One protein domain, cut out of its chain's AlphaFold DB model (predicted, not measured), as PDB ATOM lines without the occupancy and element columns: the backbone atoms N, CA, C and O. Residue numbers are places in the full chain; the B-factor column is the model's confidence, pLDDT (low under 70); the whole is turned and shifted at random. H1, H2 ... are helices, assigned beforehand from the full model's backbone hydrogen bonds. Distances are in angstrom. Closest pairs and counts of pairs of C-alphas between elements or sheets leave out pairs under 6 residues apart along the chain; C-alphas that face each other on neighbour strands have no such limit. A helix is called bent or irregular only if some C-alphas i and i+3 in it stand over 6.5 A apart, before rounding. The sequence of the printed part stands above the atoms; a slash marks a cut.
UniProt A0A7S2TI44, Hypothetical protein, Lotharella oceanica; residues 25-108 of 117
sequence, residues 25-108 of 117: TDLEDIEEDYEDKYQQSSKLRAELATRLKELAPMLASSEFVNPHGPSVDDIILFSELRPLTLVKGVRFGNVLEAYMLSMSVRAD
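AT A GLANCE: This is residues 25 to 108 of the 117 residues of the protein "Hypothetical protein" of Lotharella oceanica (UniProt A0A7S2TI44). One long bent helix, H1, reaches out from a small head: residues 25 to 40, which include the whole of its first arm H1a, stick out free, and its second arm H1b forms one side of the head. There H2 runs back over H1b at a distance, H3 stands across from near the far end of H1b to H2, and residues 85 to 93 return from the end of H2 to the start of H3, a loose frame with few contacts between its helices. The printed part has 84 residues with three named helices, H1, H2 and H3 in that order, and no named strand; its class is all helix. It is loose, with a radius of gyration of the C-alphas of 16.0 A, and spans 51 by 24 by 17 A, the free arm making much of the length.

HOW THE PARTS SIT: The longest helix, H1, residues 27 to 58, was assigned as one helix by its hydrogen bonds, but it is bent: C-alphas 39 and 42 are 6.8 A apart. Its arms, H1a, residues 27 to 39, and H1b, residues 42 to 58, stand at a steep tilt of 58 degrees. H1b is itself irregular, with C-alphas 54 and 57 6.6 A apart, and its line is a rough one. H1b and H3, residues 94 to 106, are close but not clearly touching; their closest C-alphas, those of Ala 56 and Leu 96, are 6.0 A apart, and their lines are about perpendicular at 80 degrees. H3 touches H2, residues 72 to 84, through residues 100 to 103 of H3 and 78 to 82 of H2 alone. Their closest C-alphas, those of Phe 78 and Met 100, are 6.7 A apart, and their lines are only just about perpendicular, at 73 degrees. H1b and H2 are apart, and H1a is apart from both H2 and H3. Each O i to N i+4 pair is within hydrogen-bond range in H1a and H3, against 11 of 13 in H1b and 7 of 9 in H2.

IN THESE COORDINATES: H1a starts at C-alpha 27 (-21.894, 81.499, 45.413) and is 19.0 A long. H1b is 25.3 A long and ends at C-alpha 58 (-45.257, 86.138, 9.826). H2 is 19.5 A long and neither bent nor irregular, but only just: C-alphas 80 and 83 are 6.3 A apart. H3 is 18.4 A long and ends at C-alpha 106 (-50.903, 101.354, 22.389).

THE WHOLE: The two C-alphas farthest apart, those of Asp 26 and His 68, are separated by 52.0 A. Without residues 25 to 40, the body spans 37 by 24 by 19 A. The printed part has no cut. The link from H1 to H2, residues 59 to 71, is long, and that from H2 to H3 is short. The mean pLDDT of the printed part is 89.7, with residues 25 to 32 under 70.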
ATOM      1  N   THR A  25     -26.773  76.460  46.033       53.78
ATOM      2  CA  THR A  25     -25.603  76.659  45.183       53.78
ATOM      3  C   THR A  25     -24.672  77.552  45.979       53.78
ATOM      4  O   THR A  25     -25.065  78.670  46.341       53.78
ATOM      5  N   ASP A  26     -23.478  77.061  46.291       53.53
ATOM      6  CA  ASP A  26     -22.416  77.919  46.799       53.53
ATOM      7  C   ASP A  26     -22.237  79.079  45.799       53.53
ATOM      8  O   ASP A  26     -22.432  78.905  44.595       53.53
ATOM      9  N   LEU A  27     -21.966  80.302  46.276       57.84
ATOM     10  CA  LEU A  27     -21.894  81.499  45.413       57.84
ATOM     11  C   LEU A  27     -20.940  81.308  44.218       57.84
ATOM     12  O   LEU A  27     -21.157  81.889  43.159       57.84
ATOM     13  N   GLU A  28     -19.940  80.449  44.393       58.69
ATOM     14  CA  GLU A  28     -18.955  80.043  43.393       58.69
ATOM     15  C   GLU A  28     -19.589  79.257  42.220       58.69
ATOM     16  O   GLU A  28     -19.248  79.515  41.067       58.69
ATOM     17  N   ASP A  29     -20.598  78.411  42.466       59.19
ATOM     18  CA  ASP A  29     -21.303  77.649  41.419       59.19
ATOM     19  C   ASP A  29     -22.213  78.543  40.550       59.19
ATOM     20  O   ASP A  29     -22.463  78.258  39.377       59.19
ATOM     21  N   ILE A  30     -22.729  79.642  41.120       61.34
ATOM     22  CA  ILE A  30     -23.560  80.620  40.394       61.34
ATOM     23  C   ILE A  30     -22.696  81.454  39.440       61.34
ATOM     24  O   ILE A  30     -23.131  81.788  38.333       61.34
ATOM     25  N   GLU A  31     -21.487  81.814  39.870       61.75
ATOM     26  CA  GLU A  31     -20.562  82.621  39.072       61.75
ATOM     27  C   GLU A  31     -20.001  81.837  37.875       61.75
ATOM     28  O   GLU A  31     -19.943  82.395  36.775       61.75
ATOM     29  N   GLU A  32     -19.679  80.546  38.039       61.50
ATOM     30  CA  GLU A  32     -19.237  79.694  36.921       61.50
ATOM     31  C   GLU A  32     -20.333  79.517  35.848       61.50
ATOM     32  O   GLU A  32     -20.063  79.708  34.659       61.50
ATOM     33  N   ASP A  33     -21.593  79.263  36.232       78.25
ATOM     34  CA  ASP A  33     -22.712  79.143  35.274       78.25
ATOM     35  C   ASP A  33     -23.019  80.471  34.552       78.25
ATOM     36  O   ASP A  33     -23.411  80.479  33.378       78.25
ATOM     37  N   TYR A  34     -22.822  81.615  35.222       79.31
ATOM     38  CA  TYR A  34     -23.000  82.926  34.597       79.31
ATOM     39  C   TYR A  34     -21.973  83.175  33.496       79.31
ATOM     40  O   TYR A  34     -22.356  83.562  32.388       79.31
ATOM     41  N   GLU A  35     -20.686  82.969  33.786       83.19
ATOM     42  CA  GLU A  35     -19.615  83.269  32.837       83.19
ATOM     43  C   GLU A  35     -19.740  82.387  31.589       83.19
ATOM     44  O   GLU A  35     -19.726  82.896  30.465       83.19
ATOM     45  N   ASP A  36     -20.008  81.092  31.760       85.62
ATOM     46  CA  ASP A  36     -20.226  80.163  30.649       85.62
ATOM     47  C   ASP A  36     -21.394  80.591  29.748       85.62
ATOM     48  O   ASP A  36     -21.287  80.610  28.512       85.62
ATOM     49  N   LYS A  37     -22.521  80.998  30.346       82.75
ATOM     50  CA  LYS A  37     -23.681  81.512  29.598       82.75
ATOM     51  C   LYS A  37     -23.391  82.856  28.943       82.75
ATOM     52  O   LYS A  37     -23.837  83.106  27.817       82.75
ATOM     53  N   TYR A  38     -22.623  83.714  29.605       86.38
ATOM     54  CA  TYR A  38     -22.217  85.001  29.064       86.38
ATOM     55  C   TYR A  38     -21.329  84.830  27.824       86.38
ATOM     56  O   TYR A  38     -21.568  85.491  26.807       86.38
ATOM     57  N   GLN A  39     -20.397  83.874  27.831       89.56
ATOM     58  CA  GLN A  39     -19.573  83.548  26.660       89.56
ATOM     59  C   GLN A  39     -20.417  83.059  25.467       89.56
ATOM     60  O   GLN A  39     -20.148  83.400  24.306       89.56
ATOM     61  N   GLN A  40     -21.515  82.348  25.733       90.00
ATOM     62  CA  GLN A  40     -22.457  81.895  24.703       90.00
ATOM     63  C   GLN A  40     -23.364  83.007  24.149       90.00
ATOM     64  O   GLN A  40     -23.974  82.826  23.089       90.00
ATOM     65  N   SER A  41     -23.430  84.176  24.798       88.38
ATOM     66  CA  SER A  41     -24.316  85.281  24.398       88.38
ATOM     67  C   SER A  41     -24.119  85.715  22.941       88.38
ATOM     68  O   SER A  41     -25.074  86.068  22.248       88.38
ATOM     69  N   SER A  42     -22.887  85.654  22.429       89.44
ATOM     70  CA  SER A  42     -22.568  85.984  21.038       89.44
ATOM     71  C   SER A  42     -23.276  85.061  20.040       89.44
ATOM     72  O   SER A  42     -23.909  85.544  19.097       89.44
ATOM     73  N   LYS A  43     -23.231  83.751  20.291       91.75
ATOM     74  CA  LYS A  43     -23.906  82.719  19.502       91.75
ATOM     75  C   LYS A  43     -25.423  82.867  19.599       91.75
ATOM     76  O   LYS A  43     -26.091  82.923  18.568       91.75
ATOM     77  N   LEU A  44     -25.953  83.030  20.811       92.44
ATOM     78  CA  LEU A  44     -27.391  83.212  21.042       92.44
ATOM     79  C   LEU A  44     -27.935  84.462  20.338       92.44
ATOM     80  O   LEU A  44     -29.022  84.427  19.769       92.44
ATOM     81  N   ARG A  45     -27.162  85.556  20.279       92.00
ATOM     82  CA  ARG A  45     -27.536  86.749  19.497       92.00
ATOM     83  C   ARG A  45     -27.608  86.473  17.996       92.00
ATOM     84  O   ARG A  45     -28.485  87.015  17.328       92.00
ATOM     85  N   ALA A  46     -26.703  85.658  17.453       91.88
ATOM     86  CA  ALA A  46     -26.728  85.293  16.038       91.88
ATOM     87  C   ALA A  46     -27.943  84.408  15.701       91.88
ATOM     88  O   ALA A  46     -28.613  84.619  14.685       91.88
ATOM     89  N   GLU A  47     -28.268  83.463  16.583       94.50
ATOM     90  CA  GLU A  47     -29.476  82.641  16.474       94.50
ATOM     91  C   GLU A  47     -30.738  83.504  16.576       94.50
ATOM     92  O   GLU A  47     -31.606  83.426  15.705       94.50
ATOM     93  N   LEU A  48     -30.796  84.412  17.555       94.62
ATOM     94  CA  LEU A  48     -31.895  85.363  17.707       94.62
ATOM     95  C   LEU A  48     -32.081  86.217  16.448       94.62
ATOM     96  O   LEU A  48     -33.199  86.356  15.961       94.62
ATOM     97  N   ALA A  49     -31.002  86.750  15.875       93.94
ATOM     98  CA  ALA A  49     -31.077  87.531  14.642       93.94
ATOM     99  C   ALA A  49     -31.661  86.721  13.470       93.94
ATOM    100  O   ALA A  49     -32.352  87.281  12.619       93.94
ATOM    101  N   THR A  50     -31.408  85.411  13.426       95.25
ATOM    102  CA  THR A  50     -32.005  84.508  12.431       95.25
ATOM    103  C   THR A  50     -33.501  84.330  12.692       95.25
ATOM    104  O   THR A  50     -34.303  84.555  11.788       95.25
ATOM    105  N   ARG A  51     -33.897  84.058  13.942       96.06
ATOM    106  CA  ARG A  51     -35.312  83.921  14.329       96.06
ATOM    107  C   ARG A  51     -36.124  85.190  14.091       96.06
ATOM    108  O   ARG A  51     -37.241  85.117  13.597       96.06
ATOM    109  N   LEU A  52     -35.558  86.364  14.363       95.75
ATOM    110  CA  LEU A  52     -36.225  87.643  14.102       95.75
ATOM    111  C   LEU A  52     -36.454  87.884  12.602       95.75
ATOM    112  O   LEU A  52     -37.458  88.484  12.223       95.75
ATOM    113  N   LYS A  53     -35.556  87.403  11.732       95.38
ATOM    114  CA  LYS A  53     -35.760  87.461  10.275       95.38
ATOM    115  C   LYS A  53     -36.875  86.525   9.815       95.38
ATOM    116  O   LYS A  53     -37.636  86.911   8.937       95.38
ATOM    117  N   GLU A  54     -36.968  85.335  10.402       95.62
ATOM    118  CA  GLU A  54     -38.039  84.363  10.131       95.62
ATOM    119  C   GLU A  54     -39.399  84.853  10.641       95.62
ATOM    120  O   GLU A  54     -40.413  84.655   9.978       95.62
ATOM    121  N   LEU A  55     -39.412  85.543  11.785       95.31
ATOM    122  CA  LEU A  55     -40.615  86.101  12.396       95.31
ATOM    123  C   LEU A  55     -41.197  87.268  11.587       95.31
ATOM    124  O   LEU A  55     -42.409  87.366  11.449       95.31
ATOM    125  N   ALA A  56     -40.358  88.160  11.053       94.31
ATOM    126  CA  ALA A  56     -40.805  89.369  10.356       94.31
ATOM    127  C   ALA A  56     -41.894  89.146   9.274       94.31
ATOM    128  O   ALA A  56     -42.871  89.893   9.288       94.31
ATOM    129  N   PRO A  57     -41.789  88.158   8.360       95.06
ATOM    130  CA  PRO A  57     -42.833  87.886   7.367       95.06
ATOM    131  C   PRO A  57     -44.090  87.206   7.934       95.06
ATOM    132  O   PRO A  57     -45.069  87.078   7.205       95.06
ATOM    133  N   MET A  58     -44.081  86.746   9.189       94.88
ATOM    134  CA  MET A  58     -45.257  86.138   9.826       94.88
ATOM    135  C   MET A  58     -46.256  87.184  10.325       94.88
ATOM    136  O   MET A  58     -47.418  86.853  10.545       94.88
ATOM    137  N   LEU A  59     -45.823  88.435  10.506       94.12
ATOM    138  CA  LEU A  59     -46.722  89.522  10.864       94.12
ATOM    139  C   LEU A  59     -47.563  89.909   9.647       94.12
ATOM    140  O   LEU A  59     -47.027  90.231   8.587       94.12
ATOM    141  N   ALA A  60     -48.881  89.961   9.823       93.12
ATOM    142  CA  ALA A  60     -49.783  90.472   8.797       93.12
ATOM    143  C   ALA A  60     -49.530  91.957   8.486       93.12
ATOM    144  O   ALA A  60     -49.751  92.401   7.360       93.12
ATOM    145  N   SER A  61     -49.087  92.739   9.477       92.25
ATOM    146  CA  SER A  61     -48.791  94.165   9.322       92.25
ATOM    147  C   SER A  61     -47.813  94.676  10.385       92.25
ATOM    148  O   SER A  61     -47.485  93.984  11.343       92.25
ATOM    149  N   SER A  62     -47.400  95.939  10.263       92.00
ATOM    150  CA  SER A  62     -46.651  96.652  11.304       92.00
ATOM    151  C   SER A  62     -47.495  97.057  12.517       92.00
ATOM    152  O   SER A  62     -47.027  97.827  13.345       92.00
ATOM    153  N   GLU A  63     -48.751  96.626  12.619       93.12
ATOM    154  CA  GLU A  63     -49.622  96.961  13.752       93.12
ATOM    155  C   GLU A  63     -50.194  95.734  14.450       93.12
ATOM    156  O   GLU A  63     -50.469  95.802  15.645       93.12
ATOM    157  N   PHE A  64     -50.363  94.639  13.712       93.19
ATOM    158  CA  PHE A  64     -51.010  93.423  14.183       93.19
ATOM    159  C   PHE A  64     -50.333  92.190  13.599       93.19
ATOM    160  O   PHE A  64     -49.991  92.161  12.409       93.19
ATOM    161  N   VAL A  65     -50.223  91.151  14.423       94.31
ATOM    162  CA  VAL A  65     -49.786  89.815  14.003       94.31
ATOM    163  C   VAL A  65     -50.768  89.223  12.996       94.31
ATOM    164  O   VAL A  65     -50.348  88.673  11.982       94.31
ATOM    165  N   ASN A  66     -52.072  89.387  13.234       93.81
ATOM    166  CA  ASN A  66     -53.125  88.797  12.412       93.81
ATOM    167  C   ASN A  66     -53.823  89.826  11.508       93.81
ATOM    168  O   ASN A  66     -53.962  90.993  11.876       93.81
ATOM    169  N   PRO A  67     -54.353  89.405  10.343       91.12
ATOM    170  CA  PRO A  67     -55.004  90.316   9.397       91.12
ATOM    171  C   PRO A  67     -56.362  90.848   9.883       91.12
ATOM    172  O   PRO A  67     -56.855  91.840   9.357       91.12
ATOM    173  N   HIS A  68     -56.973  90.207  10.881       91.44
ATOM    174  CA  HIS A  68     -58.293  90.572  11.408       91.44
ATOM    175  C   HIS A  68     -58.236  91.632  12.523       91.44
ATOM    176  O   HIS A  68     -59.259  91.916  13.146       91.44
ATOM    177  N   GLY A  69     -57.063  92.223  12.769       89.56
ATOM    178  CA  GLY A  69     -56.846  93.228  13.808       89.56
ATOM    179  C   GLY A  69     -56.239  92.644  15.092       89.56
ATOM    180  O   GLY A  69     -55.613  91.583  15.035       89.56
ATOM    181  N   PRO A  70     -56.393  93.338  16.238       91.00
ATOM    182  CA  PRO A  70     -55.710  92.987  17.480       91.00
ATOM    183  C   PRO A  70     -56.149  91.620  18.002       91.00
ATOM    184  O   PRO A  70     -57.347  91.354  18.124       91.00
ATOM    185  N   SER A  71     -55.184  90.778  18.364       94.00
ATOM    186  CA  SER A  71     -55.437  89.466  18.961       94.00
ATOM    187  C   SER A  71     -54.589  89.214  20.211       94.00
ATOM    188  O   SER A  71     -53.733  90.009  20.598       94.00
ATOM    189  N   VAL A  72     -54.829  88.072  20.862       94.94
ATOM    190  CA  VAL A  72     -54.008  87.600  21.989       94.94
ATOM    191  C   VAL A  72     -52.548  87.393  21.568       94.94
ATOM    192  O   VAL A  72     -51.647  87.612  22.377       94.94
ATOM    193  N   ASP A  73     -52.303  87.055  20.301       95.19
ATOM    194  CA  ASP A  73     -50.948  86.882  19.773       95.19
ATOM    195  C   ASP A  73     -50.153  88.186  19.834       95.19
ATOM    196  O   ASP A  73     -48.953  88.141  20.075       95.19
ATOM    197  N   ASP A  74     -50.807  89.346  19.695       95.19
ATOM    198  CA  ASP A  74     -50.132  90.638  19.829       95.19
ATOM    199  C   ASP A  74     -49.647  90.886  21.260       95.19
ATOM    200  O   ASP A  74     -48.556  91.410  21.476       95.19
ATOM    201  N   ILE A  75     -50.447  90.480  22.249       94.56
ATOM    202  CA  ILE A  75     -50.104  90.619  23.669       94.56
ATOM    203  C   ILE A  75     -48.906  89.729  23.993       94.56
ATOM    204  O   ILE A  75     -47.929  90.193  24.586       94.56
ATOM    205  N   ILE A  76     -48.969  88.463  23.571       95.94
ATOM    206  CA  ILE A  76     -47.907  87.485  23.812       95.94
ATOM    207  C   ILE A  76     -46.634  87.924  23.089       95.94
ATOM    208  O   ILE A  76     -45.590  88.085  23.721       95.94
ATOM    209  N   LEU A  77     -46.716  88.202  21.785       96.06
ATOM    210  CA  LEU A  77     -45.547  88.552  20.990       96.06
ATOM    211  C   LEU A  77     -44.881  89.836  21.489       96.06
ATOM    212  O   LEU A  77     -43.657  89.882  21.608       96.06
ATOM    213  N   PHE A  78     -45.654  90.872  21.821       96.69
ATOM    214  CA  PHE A  78     -45.082  92.104  22.356       96.69
ATOM    215  C   PHE A  78     -44.392  91.879  23.708       96.69
ATOM    216  O   PHE A  78     -43.314  92.435  23.937       96.69
ATOM    217  N   SER A  79     -44.966  91.042  24.579       95.69
ATOM    218  CA  SER A  79     -44.372  90.729  25.884       95.69
ATOM    219  C   SER A  79     -43.027  90.005  25.771       95.69
ATOM    220  O   SER A  79     -42.130  90.288  26.561       95.69
ATOM    221  N   GLU A  80     -42.852  89.172  24.745       95.19
ATOM    222  CA  GLU A  80     -41.600  88.462  24.458       95.19
ATOM    223  C   GLU A  80     -40.570  89.347  23.737       95.19
ATOM    224  O   GLU A  80     -39.376  89.313  24.034       95.19
ATOM    225  N   LEU A  81     -41.011  90.195  22.799       96.19
ATOM    226  CA  LEU A  81     -40.104  91.051  22.026       96.19
ATOM    227  C   LEU A  81     -39.579  92.245  22.827       96.19
ATOM    228  O   LEU A  81     -38.435  92.666  22.640       96.19
ATOM    229  N   ARG A  82     -40.394  92.812  23.720       96.25
ATOM    230  CA  ARG A  82     -40.024  94.021  24.463       96.25
ATOM    231  C   ARG A  82     -38.755  93.834  25.317       96.25
ATOM    232  O   ARG A  82     -37.873  94.689  25.197       96.25
ATOM    233  N   PRO A  83     -38.581  92.764  26.119       95.38
ATOM    234  CA  PRO A  83     -37.347  92.504  26.867       95.38
ATOM    235  C   PRO A  83     -36.104  92.405  25.984       95.38
ATOM    236  O   PRO A  83     -35.042  92.879  26.372       95.38
ATOM    237  N   LEU A  84     -36.229  91.889  24.759       95.50
ATOM    238  CA  LEU A  84     -35.098  91.785  23.832       95.50
ATOM    239  C   LEU A  84     -34.530  93.154  23.431       95.50
ATOM    240  O   LEU A  84     -33.375  93.242  23.018       95.50
ATOM    241  N   THR A  85     -35.298  94.238  23.590       95.00
ATOM    242  CA  THR A  85     -34.799  95.608  23.374       95.00
ATOM    243  C   THR A  85     -33.786  96.070  24.427       95.00
ATOM    244  O   THR A  85     -33.114  97.075  24.200       95.00
ATOM    245  N   LEU A  86     -33.656  95.339  25.542       94.88
ATOM    246  CA  LEU A  86     -32.622  95.539  26.558       94.88
ATOM    247  C   LEU A  86     -31.271  94.945  26.128       94.88
ATOM    248  O   LEU A  86     -30.228  95.402  26.583       94.88
ATOM    249  N   VAL A  87     -31.273  93.942  25.245       91.81
ATOM    250  CA  VAL A  87     -30.049  93.242  24.843       91.81
ATOM    251  C   VAL A  87     -29.290  94.075  23.815       91.81
ATOM    252  O   VAL A  87     -29.737  94.276  22.676       91.81
ATOM    253  N   LYS A  88     -28.098  94.547  24.183       89.62
ATOM    254  CA  LYS A  88     -27.282  95.364  23.286       89.62
ATOM    255  C   LYS A  88     -26.837  94.587  22.048       89.62
ATOM    256  O   LYS A  88     -26.426  93.429  22.087       89.62
ATOM    257  N   GLY A  89     -26.892  95.275  20.908       89.19
ATOM    258  CA  GLY A  89     -26.472  94.731  19.614       89.19
ATOM    259  C   GLY A  89     -27.557  93.957  18.864       89.19
ATOM    260  O   GLY A  89     -27.370  93.694  17.678       89.19
ATOM    261  N   VAL A  90     -28.710  93.674  19.481       90.94
ATOM    262  CA  VAL A  90     -29.865  93.129  18.755       90.94
ATOM    263  C   VAL A  90     -30.364  94.163  17.739       90.94
ATOM    264  O   VAL A  90     -30.396  95.374  17.993       90.94
ATOM    265  N   ARG A  91     -30.689  93.686  16.536       89.38
ATOM    266  CA  ARG A  91     -31.230  94.485  15.433       89.38
ATOM    267  C   ARG A  91     -32.514  93.830  14.965       89.38
ATOM    268  O   ARG A  91     -32.490  92.686  14.516       89.38
ATOM    269  N   PHE A  92     -33.613  94.560  15.062       93.00
ATOM    270  CA  PHE A  92     -34.891  94.123  14.530       93.00
ATOM    271  C   PHE A  92     -35.027  94.670  13.106       93.00
ATOM    272  O   PHE A  92     -34.511  95.741  12.786       93.00
ATOM    273  N   GLY A  93     -35.677  93.911  12.224       92.94
ATOM    274  CA  GLY A  93     -36.000  94.408  10.886       92.94
ATOM    275  C   GLY A  93     -37.037  95.534  10.947       92.94
ATOM    276  O   GLY A  93     -37.794  95.623  11.910       92.94
ATOM    277  N   ASN A  94     -37.122  96.351   9.893       93.94
ATOM    278  CA  ASN A  94     -38.001  97.531   9.841       93.94
ATOM    279  C   ASN A  94     -39.466  97.232  10.212       93.94
ATOM    280  O   ASN A  94     -40.097  98.027  10.901       93.94
ATOM    281  N   VAL A  95     -39.998  96.083   9.779       94.56
ATOM    282  CA  VAL A  95     -41.381  95.668  10.076       94.56
ATOM    283  C   VAL A  95     -41.574  95.419  11.573       94.56
ATOM    284  O   VAL A  95     -42.531  95.917  12.158       94.56
ATOM    285  N   LEU A  96     -40.639  94.704  12.205       95.69
ATOM    286  CA  LEU A  96     -40.677  94.429  13.642       95.69
ATOM    287  C   LEU A  96     -40.435  95.692  14.473       95.69
ATOM    288  O   LEU A  96     -41.057  95.858  15.515       95.69
ATOM    289  N   GLU A  97     -39.567  96.595  14.011       95.56
ATOM    290  CA  GLU A  97     -39.372  97.901  14.651       95.56
ATOM    291  C   GLU A  97     -40.665  98.721  14.653       95.56
ATOM    292  O   GLU A  97     -41.087  99.213  15.700       95.56
ATOM    293  N   ALA A  98     -41.330  98.820  13.498       96.19
ATOM    294  CA  ALA A  98     -42.600  99.525  13.382       96.19
ATOM    295  C   ALA A  98     -43.693  98.878  14.254       96.19
ATOM    296  O   ALA A  98     -44.418  99.590  14.949       96.19
ATOM    297  N   TYR A  99     -43.741  97.543  14.287       97.00
ATOM    298  CA  TYR A  99     -44.639  96.780  15.153       97.00
ATOM    299  C   TYR A  99     -44.428  97.065  16.640       97.00
ATOM    300  O   TYR A  99     -45.366  97.459  17.334       97.00
ATOM    301  N   MET A 100     -43.195  96.934  17.133       96.69
ATOM    302  CA  MET A 100     -42.886  97.197  18.541       96.69
ATOM    303  C   MET A 100     -43.169  98.648  18.925       96.69
ATOM    304  O   MET A 100     -43.641  98.894  20.032       96.69
ATOM    305  N   LEU A 101     -42.911  99.608  18.028       95.81
ATOM    306  CA  LEU A 101     -43.233 101.010  18.275       95.81
ATOM    307  C   LEU A 101     -44.749 101.219  18.376       95.81
ATOM    308  O   LEU A 101     -45.211 101.821  19.344       95.81
ATOM    309  N   SER A 102     -45.525 100.671  17.436       95.69
ATOM    310  CA  SER A 102     -46.992 100.734  17.464       95.69
ATOM    311  C   SER A 102     -47.556 100.143  18.761       95.69
ATOM    312  O   SER A 102     -48.343 100.792  19.452       95.69
ATOM    313  N   MET A 103     -47.083  98.956  19.154       96.56
ATOM    314  CA  MET A 103     -47.508  98.299  20.391       96.56
ATOM    315  C   MET A 103     -47.063  99.051  21.648       96.56
ATOM    316  O   MET A 103     -47.844  99.155  22.590       96.56
ATOM    317  N   SER A 104     -45.865  99.648  21.655       96.75
ATOM    318  CA  SER A 104     -45.383 100.454  22.787       96.75
ATOM    319  C   SER A 104     -46.276 101.663  23.067       96.75
ATOM    320  O   SER A 104     -46.566 101.951  24.225       96.75
ATOM    321  N   VAL A 105     -46.767 102.324  22.012       96.25
ATOM    322  CA  VAL A 105     -47.684 103.466  22.127       96.25
ATOM    323  C   VAL A 105     -49.067 103.004  22.586       96.25
ATOM    324  O   VAL A 105     -49.665 103.631  23.453       96.25
ATOM    325  N   ARG A 106     -49.574 101.891  22.041       94.19
ATOM    326  CA  ARG A 106     -50.903 101.354  22.389       94.19
ATOM    327  C   ARG A 106     -50.987 100.838  23.819       94.19
ATOM    328  O   ARG A 106     -52.011 101.020  24.466       94.19
ATOM    329  N   ALA A 107     -49.934 100.172  24.284       93.50
ATOM    330  CA  ALA A 107     -49.856  99.618  25.629       93.50
ATOM    331  C   ALA A 107     -49.389 100.640  26.676       93.50
ATOM    332  O   ALA A 107     -49.380 100.306  27.857       93.50
ATOM    333  N   ASP A 108     -48.973 101.841  26.254       96.19
ATOM    334  CA  ASP A 108     -48.309 102.840  27.101       96.19
ATOM    335  C   ASP A 108     -47.090 102.255  27.847       96.19
ATOM    336  O   ASP A 108     -46.877 102.446  29.044       96.19
TER     337      ASP A 108